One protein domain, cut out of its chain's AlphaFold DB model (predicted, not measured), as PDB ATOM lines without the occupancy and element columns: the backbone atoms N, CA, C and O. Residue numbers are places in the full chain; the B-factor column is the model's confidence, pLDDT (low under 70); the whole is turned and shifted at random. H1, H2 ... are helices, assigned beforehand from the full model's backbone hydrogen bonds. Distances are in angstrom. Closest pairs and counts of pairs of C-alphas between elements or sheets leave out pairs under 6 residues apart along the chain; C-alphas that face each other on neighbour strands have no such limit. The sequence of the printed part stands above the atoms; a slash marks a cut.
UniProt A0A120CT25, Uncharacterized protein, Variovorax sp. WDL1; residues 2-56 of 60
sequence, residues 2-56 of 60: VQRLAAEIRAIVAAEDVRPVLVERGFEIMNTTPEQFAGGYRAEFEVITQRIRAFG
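What this domain is: This is residues 2 to 56 of the 60 residues of an uncharacterized protein of Variovorax sp. WDL1 (UniProt A0A120CT25). A long helix, H3, sticks out as an arm with residues 41 to 56 from a small open frame, in which H1 and the shorter H2 make a corner and the link of residues 25 to 33 folds back toward H1, where H3 begins. The contacts between the helices are few, and the outline is flat, spanning 44 by 28 by 11 A. The printed part has 55 residues with three named helices in the order H1, H2, H3 and no named strand; the class is all helix. It is only just loose, close to extended, with a radius of gyration of the C-alphas of 15.0 A.

How they stand to each other: Start at H3, residues 34 to 54, and look from its Pro 34 to Ala 6 in H1, residues 2 to 13: these are the closest C-alphas of the two helices, 6.9 A apart. H3 and H1 are close but not clearly touching, and their lines are about perpendicular, at 89 degrees. From H1 go on to H2, residues 18 to 24: the two are close but not clearly touching, with C-alphas 13 and 19 the closest at 6.0 A. They run the same way at a steep tilt of 63 degrees. H2 and H3 are apart. In H1, H2 and H3 every O i to N i+4 pair is within hydrogen-bond range.

Where its parts are: Find C-alpha 34 at (171.178, 135.726, 639.267); from there H3 runs 30.1 A to C-alpha 54 at (152.650, 140.563, 616.089). H1 begins at C-alpha 2, at (171.386, 128.310, 642.996), and measures 16.3 A from first to last C-alpha; H2 measures 10.2 A.

The domain as a whole: The C-alphas farthest apart are those of Glu 16 and Gly 56, at 44.3 A. Residues 41 to 56, of which 41 to 54 belong to H3, stand free; the body without them spans 27 by 20 by 10 A. The link from H1 to H2 is tight, and that from H2 to H3 is short. The printed part has no cut, its mean pLDDT is 94.6, and no printed residue is under 70.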
ATOM      1  N   VAL A   2     171.224 127.350 644.115       89.00
ATOM      2  CA  VAL A   2     171.386 128.310 642.996       89.00
ATOM      3  C   VAL A   2     172.509 129.330 643.219       89.00
ATOM      4  O   VAL A   2     173.321 129.533 642.331       89.00
ATOM      5  N   GLN A   3     172.621 129.905 644.419       92.56
ATOM      6  CA  GLN A   3     173.655 130.907 644.713       92.56
ATOM      7  C   GLN A   3     175.086 130.350 644.638       92.56
ATOM      8  O   GLN A   3     175.984 131.018 644.135       92.56
ATOM      9  N   ARG A   4     175.301 129.100 645.079       95.12
ATOM     10  CA  ARG A   4     176.619 128.451 644.995       95.12
ATOM     11  C   ARG A   4     176.996 128.173 643.543       95.12
ATOM     12  O   ARG A   4     178.078 128.550 643.120       95.12
ATOM     13  N   LEU A   5     176.071 127.583 642.786       96.06
ATOM     14  CA  LEU A   5     176.278 127.303 641.367       96.06
ATOM     15  C   LEU A   5     176.549 128.590 640.576       96.06
ATOM     16  O   LEU A   5     177.468 128.632 639.769       96.06
ATOM     17  N   ALA A   6     175.788 129.655 640.838       95.56
ATOM     18  CA  ALA A   6     176.001 130.946 640.193       95.56
ATOM     19  C   ALA A   6     177.389 131.519 640.510       95.56
ATOM     20  O   ALA A   6     178.062 132.010 639.609       95.56
ATOM     21  N   ALA A   7     177.847 131.433 641.762       96.00
ATOM     22  CA  ALA A   7     179.183 131.887 642.134       96.00
ATOM     23  C   ALA A   7     180.287 131.086 641.419       96.00
ATOM     24  O   ALA A   7     181.215 131.682 640.877       96.00
ATOM     25  N   GLU A   8     180.159 129.757 641.369       96.75
ATOM     26  CA  GLU A   8     181.107 128.864 640.691       96.75
ATOM     27  C   GLU A   8     181.154 129.130 639.178       96.75
ATOM     28  O   GLU A   8     182.235 129.316 638.622       96.75
ATOM     29  N   ILE A   9     179.997 129.244 638.514       95.00
ATOM     30  CA  ILE A   9     179.921 129.565 637.078       95.00
ATOM     31  C   ILE A   9     180.567 130.921 636.792       95.00
ATOM     32  O   ILE A   9     181.359 131.041 635.858       95.00
ATOM     33  N   ARG A  10     180.267 131.940 637.605       95.00
ATOM     34  CA  ARG A  10     180.842 133.278 637.423       95.00
ATOM     35  C   ARG A  10     182.359 133.293 637.597       95.00
ATOM     36  O   ARG A  10     183.037 134.050 636.905       95.00
ATOM     37  N   ALA A  11     182.890 132.466 638.497       95.88
ATOM     38  CA  ALA A  11     184.329 132.301 638.667       95.88
ATOM     39  C   ALA A  11     184.967 131.610 637.450       95.88
ATOM     40  O   ALA A  11     185.961 132.107 636.931       95.88
ATOM     41  N   ILE A  12     184.363 130.523 636.954       95.38
ATOM     42  CA  ILE A  12     184.844 129.786 635.772       95.38
ATOM     43  C   ILE A  12     184.868 130.693 634.541       95.38
ATOM     44  O   ILE A  12     185.872 130.776 633.848       95.38
ATOM     45  N   VAL A  13     183.779 131.413 634.280       93.88
ATOM     46  CA  VAL A  13     183.657 132.290 633.106       93.88
ATOM     47  C   VAL A  13     184.612 133.494 633.174       93.88
ATOM     48  O   VAL A  13     184.984 134.048 632.140       93.88
ATOM     49  N   ALA A  14     185.033 133.892 634.379       91.25
ATOM     50  CA  ALA A  14     186.033 134.937 634.591       91.25
ATOM     51  C   ALA A  14     187.485 134.429 634.550       91.25
ATOM     52  O   ALA A  14     188.397 135.255 634.598       91.25
ATOM     53  N   ALA A  15     187.713 133.115 634.478       95.38
ATOM     54  CA  ALA A  15     189.054 132.546 634.464       95.38
ATOM     55  C   ALA A  15     189.809 132.925 633.177       95.38
ATOM     56  O   ALA A  15     189.234 132.965 632.083       95.38
ATOM     57  N   GLU A  16     191.104 133.223 633.319       93.88
ATOM     58  CA  GLU A  16     191.952 133.732 632.231       93.88
ATOM     59  C   GLU A  16     192.088 132.749 631.065       93.88
ATOM     60  O   GLU A  16     192.240 133.169 629.921       93.88
ATOM     61  N   ASP A  17     191.987 131.452 631.339       95.56
ATOM     62  CA  ASP A  17     192.049 130.366 630.364       95.56
ATOM     63  C   ASP A  17     190.689 130.051 629.719       95.56
ATOM     64  O   ASP A  17     190.636 129.540 628.602       95.56
ATOM     65  N   VAL A  18     189.576 130.399 630.371       95.19
ATOM     66  CA  VAL A  18     188.216 130.140 629.867       95.19
ATOM     67  C   VAL A  18     187.709 131.276 628.983       95.19
ATOM     68  O   VAL A  18     187.090 131.036 627.942       95.19
ATOM     69  N   ARG A  19     187.964 132.531 629.366       91.25
ATOM     70  CA  ARG A  19     187.453 133.697 628.634       91.25
ATOM     71  C   ARG A  19     187.875 133.721 627.155       91.25
ATOM     72  O   ARG A  19     186.992 133.917 626.319       91.25
ATOM     73  N   PRO A  20     189.151 133.489 626.787       94.19
ATOM     74  CA  PRO A  20     189.568 133.457 625.384       94.19
ATOM     75  C   PRO A  20     188.852 132.366 624.581       94.19
ATOM     76  O   PRO A  20     188.422 132.617 623.462       94.19
ATOM     77  N   VAL A  21     188.648 131.191 625.183       96.25
ATOM     78  CA  VAL A  21     188.003 130.020 624.564       96.25
ATOM     79  C   VAL A  21     186.537 130.294 624.210       96.25
ATOM     80  O   VAL A  21     186.042 129.817 623.182       96.25
ATOM     81  N   LEU A  22     185.832 131.056 625.052       94.69
ATOM     82  CA  LEU A  22     184.456 131.488 624.796       94.69
ATOM     83  C   LEU A  22     184.402 132.599 623.739       94.69
ATOM     84  O   LEU A  22     183.583 132.530 622.824       94.69
ATOM     85  N   VAL A  23     185.305 133.578 623.822       94.00
ATOM     86  CA  VAL A  23     185.382 134.681 622.850       94.00
ATOM     87  C   VAL A  23     185.728 134.172 621.447       94.00
ATOM     88  O   VAL A  23     185.091 134.582 620.482       94.00
ATOM     89  N   GLU A  24     186.662 133.227 621.318       97.06
ATOM     90  CA  GLU A  24     187.027 132.596 620.039       97.06
ATOM     91  C   GLU A  24     185.833 131.888 619.374       97.06
ATOM     92  O   GLU A  24     185.722 131.853 618.150       97.06
ATOM     93  N   ARG A  25     184.892 131.376 620.173       96.19
ATOM     94  CA  ARG A  25     183.647 130.755 619.689       96.19
ATOM     95  C   ARG A  25     182.539 131.761 619.368       96.19
ATOM     96  O   ARG A  25     181.439 131.348 619.010       96.19
ATOM     97  N   GLY A  26     182.812 133.058 619.493       96.25
ATOM     98  CA  GLY A  26     181.856 134.126 619.213       96.25
ATOM     99  C   GLY A  26     180.894 134.431 620.361       96.25
ATOM    100  O   GLY A  26     179.886 135.096 620.132       96.25
ATOM    101  N   PHE A  27     181.172 133.965 621.584       95.38
ATOM    102  CA  PHE A  27     180.352 134.321 622.742       95.38
ATOM    103  C   PHE A  27     180.747 135.682 623.319       95.38
ATOM    104  O   PHE A  27     181.923 135.957 623.570       95.38
ATOM    105  N   GLU A  28     179.740 136.497 623.627       92.75
ATOM    106  CA  GLU A  28     179.888 137.664 624.491       92.75
ATOM    107  C   GLU A  28     179.691 137.254 625.955       92.75
ATOM    108  O   GLU A  28     178.683 136.658 626.336       92.75
ATOM    109  N   ILE A  29     180.672 137.567 626.798       91.44
ATOM    110  CA  ILE A  29     180.639 137.199 628.211       91.44
ATOM    111  C   ILE A  29     180.033 138.336 629.031       91.44
ATOM    112  O   ILE A  29     180.687 139.350 629.262       91.44
ATOM    113  N   MET A  30     178.820 138.124 629.546       90.25
ATOM    114  CA  MET A  30     178.129 139.108 630.394       90.25
ATOM    115  C   MET A  30     178.406 138.946 631.904       90.25
ATOM    116  O   MET A  30     178.303 139.911 632.654       90.25
ATOM    117  N   ASN A  31     178.759 137.734 632.359       93.38
ATOM    118  CA  ASN A  31     179.116 137.381 633.749       93.38
ATOM    119  C   ASN A  31     178.194 137.950 634.865       93.38
ATOM    120  O   ASN A  31     178.653 138.444 635.902       93.38
ATOM    121  N   THR A  32     176.881 137.878 634.653       94.50
ATOM    122  CA  THR A  32     175.846 138.498 635.498       94.50
ATOM    123  C   THR A  32     175.582 137.753 636.812       94.50
ATOM    124  O   THR A  32     175.777 136.541 636.902       94.50
ATOM    125  N   THR A  33     175.055 138.447 637.827       94.81
ATOM    126  CA  THR A  33     174.433 137.805 639.003       94.81
ATOM    127  C   THR A  33     173.081 137.164 638.643       94.81
ATOM    128  O   THR A  33     172.511 137.495 637.597       94.81
ATOM    129  N   PRO A  34     172.519 136.276 639.489       94.19
ATOM    130  CA  PRO A  34     171.178 135.726 639.267       94.19
ATOM    131  C   PRO A  34     170.092 136.798 639.116       94.19
ATOM    132  O   PRO A  34     169.198 136.664 638.285       94.19
ATOM    133  N   GLU A  35     170.180 137.880 639.886       94.06
ATOM    134  CA  GLU A  35     169.213 138.981 639.871       94.06
ATOM    135  C   GLU A  35     169.323 139.790 638.575       94.06
ATOM    136  O   GLU A  35     168.308 140.133 637.969       94.06
ATOM    137  N   GLN A  36     170.551 140.037 638.109       94.88
ATOM    138  CA  GLN A  36     170.808 140.684 636.821       94.88
ATOM    139  C   GLN A  36     170.296 139.829 635.655       94.88
ATOM    140  O   GLN A  36     169.622 140.352 634.768       94.88
ATOM    141  N   PHE A  37     170.543 138.514 635.688       94.50
ATOM    142  CA  PHE A  37     170.017 137.582 634.690       94.50
ATOM    143  C   PHE A  37     168.483 137.574 634.680       94.50
ATOM    144  O   PHE A  37     167.872 137.713 633.623       94.50
ATOM    145  N   ALA A  38     167.847 137.470 635.850       94.38
ATOM    146  CA  ALA A  38     166.390 137.467 635.961       94.38
ATOM    147  C   ALA A  38     165.760 138.774 635.446       94.38
ATOM    148  O   ALA A  38     164.700 138.741 634.816       94.38
ATOM    149  N   GLY A  39     166.412 139.913 635.702       95.25
ATOM    150  CA  GLY A  39     165.998 141.216 635.186       95.25
ATOM    151  C   GLY A  39     166.084 141.299 633.662       95.25
ATOM    152  O   GLY A  39     165.094 141.647 633.017       95.25
ATOM    153  N   GLY A  40     167.234 140.925 633.088       93.06
ATOM    154  CA  GLY A  40     167.446 140.921 631.636       93.06
ATOM    155  C   GLY A  40     166.493 139.971 630.912       93.06
ATOM    156  O   GLY A  40     165.786 140.386 629.995       93.06
ATOM    157  N   TYR A  41     166.374 138.734 631.406       94.56
ATOM    158  CA  TYR A  41     165.473 137.729 630.844       94.56
ATOM    159  C   TYR A  41     164.028 138.223 630.776       94.56
ATOM    160  O   TYR A  41     163.368 138.050 629.757       94.56
ATOM    161  N   ARG A  42     163.518 138.857 631.842       94.44
ATOM    162  CA  ARG A  42     162.134 139.354 631.858       94.44
ATOM    163  C   ARG A  42     161.902 140.414 630.782       94.44
ATOM    164  O   ARG A  42     160.905 140.331 630.070       94.44
ATOM    165  N   ALA A  43     162.824 141.369 630.651       94.62
ATOM    166  CA  ALA A  43     162.722 142.430 629.654       94.62
ATOM    167  C   ALA A  43     162.748 141.869 628.222       94.62
ATOM    168  O   ALA A  43     161.917 142.237 627.391       94.62
ATOM    169  N   GLU A  44     163.660 140.937 627.939       95.31
ATOM    170  CA  GLU A  44     163.750 140.296 626.623       95.31
ATOM    171  C   GLU A  44     162.527 139.433 626.320       95.31
ATOM    172  O   GLU A  44     161.965 139.509 625.225       95.31
ATOM    173  N   PHE A  45     162.074 138.649 627.300       96.06
ATOM    174  CA  PHE A  45     160.924 137.764 627.164       96.06
ATOM    175  C   PHE A  45     159.656 138.529 626.768       96.06
ATOM    176  O   PHE A  45     158.922 138.085 625.879       96.06
ATOM    177  N   GLU A  46     159.403 139.683 627.389       96.00
ATOM    178  CA  GLU A  46     158.249 140.527 627.065       96.00
ATOM    179  C   GLU A  46     158.301 141.017 625.612       96.00
ATOM    180  O   GLU A  46     157.326 140.855 624.870       96.00
ATOM    181  N   VAL A  47     159.451 141.537 625.174       96.50
ATOM    182  CA  VAL A  47     159.642 142.038 623.803       96.50
ATOM    183  C   VAL A  47     159.521 140.912 622.775       96.50
ATOM    184  O   VAL A  47     158.833 141.066 621.763       96.50
ATOM    185  N   ILE A  48     160.161 139.767 623.025       95.31
ATOM    186  CA  ILE A  48     160.116 138.607 622.126       95.31
ATOM    187  C   ILE A  48     158.680 138.092 622.009       95.31
ATOM    188  O   ILE A  48     158.188 137.903 620.898       95.31
ATOM    189  N   THR A  49     157.971 137.943 623.130       94.25
ATOM    190  CA  THR A  49     156.581 137.462 623.139       94.25
ATOM    191  C   THR A  49     155.650 138.405 622.376       94.25
ATOM    192  O   THR A  49     154.793 137.948 621.616       94.25
ATOM    193  N   GLN A  50     155.815 139.722 622.535       95.19
ATOM    194  CA  GLN A  50     155.048 140.709 621.768       95.19
ATOM    195  C   GLN A  50     155.303 140.576 620.263       95.19
ATOM    196  O   GLN A  50     154.354 140.586 619.479       95.19
ATOM    197  N   ARG A  51     156.565 140.398 619.855       95.56
ATOM    198  CA  ARG A  51     156.937 140.230 618.443       95.56
ATOM    199  C   ARG A  51     156.397 138.934 617.849       95.56
ATOM    200  O   ARG A  51     155.839 138.978 616.762       95.56
ATOM    201  N   ILE A  52     156.497 137.813 618.567       95.12
ATOM    202  CA  ILE A  52     155.933 136.519 618.142       95.12
ATOM    203  C   ILE A  52     154.448 136.674 617.802       95.12
ATOM    204  O   ILE A  52     154.025 136.296 616.710       95.12
ATOM    205  N   ARG A  53     153.676 137.312 618.693       93.25
ATOM    206  CA  ARG A  53     152.246 137.582 618.470       93.25
ATOM    207  C   ARG A  53     152.010 138.513 617.283       93.25
ATOM    208  O   ARG A  53     151.131 138.242 616.475       93.25
ATOM    209  N   ALA A  54     152.789 139.589 617.172       95.31
ATOM    210  CA  ALA A  54     152.650 140.563 616.089       95.31
ATOM    211  C   ALA A  54     152.952 139.968 614.702       95.31
ATOM    212  O   ALA A  54     152.331 140.365 613.721       95.31
ATOM    213  N   PHE A  55     153.880 139.010 614.622       96.19
ATOM    214  CA  PHE A  55     154.242 138.330 613.378       96.19
ATOM    215  C   PHE A  55     153.412 137.072 613.090       96.19
ATOM    216  O   PHE A  55     153.628 136.444 612.057       96.19
ATOM    217  N   GLY A  56     152.478 136.694 613.973       93.50
ATOM    218  CA  GLY A  56     151.678 135.477 613.810       93.50
ATOM    219  C   GLY A  56     152.520 134.198 613.812       93.50
ATOM    220  O   GLY A  56     152.174 133.239 613.130       93.50
TER     221      GLY A  56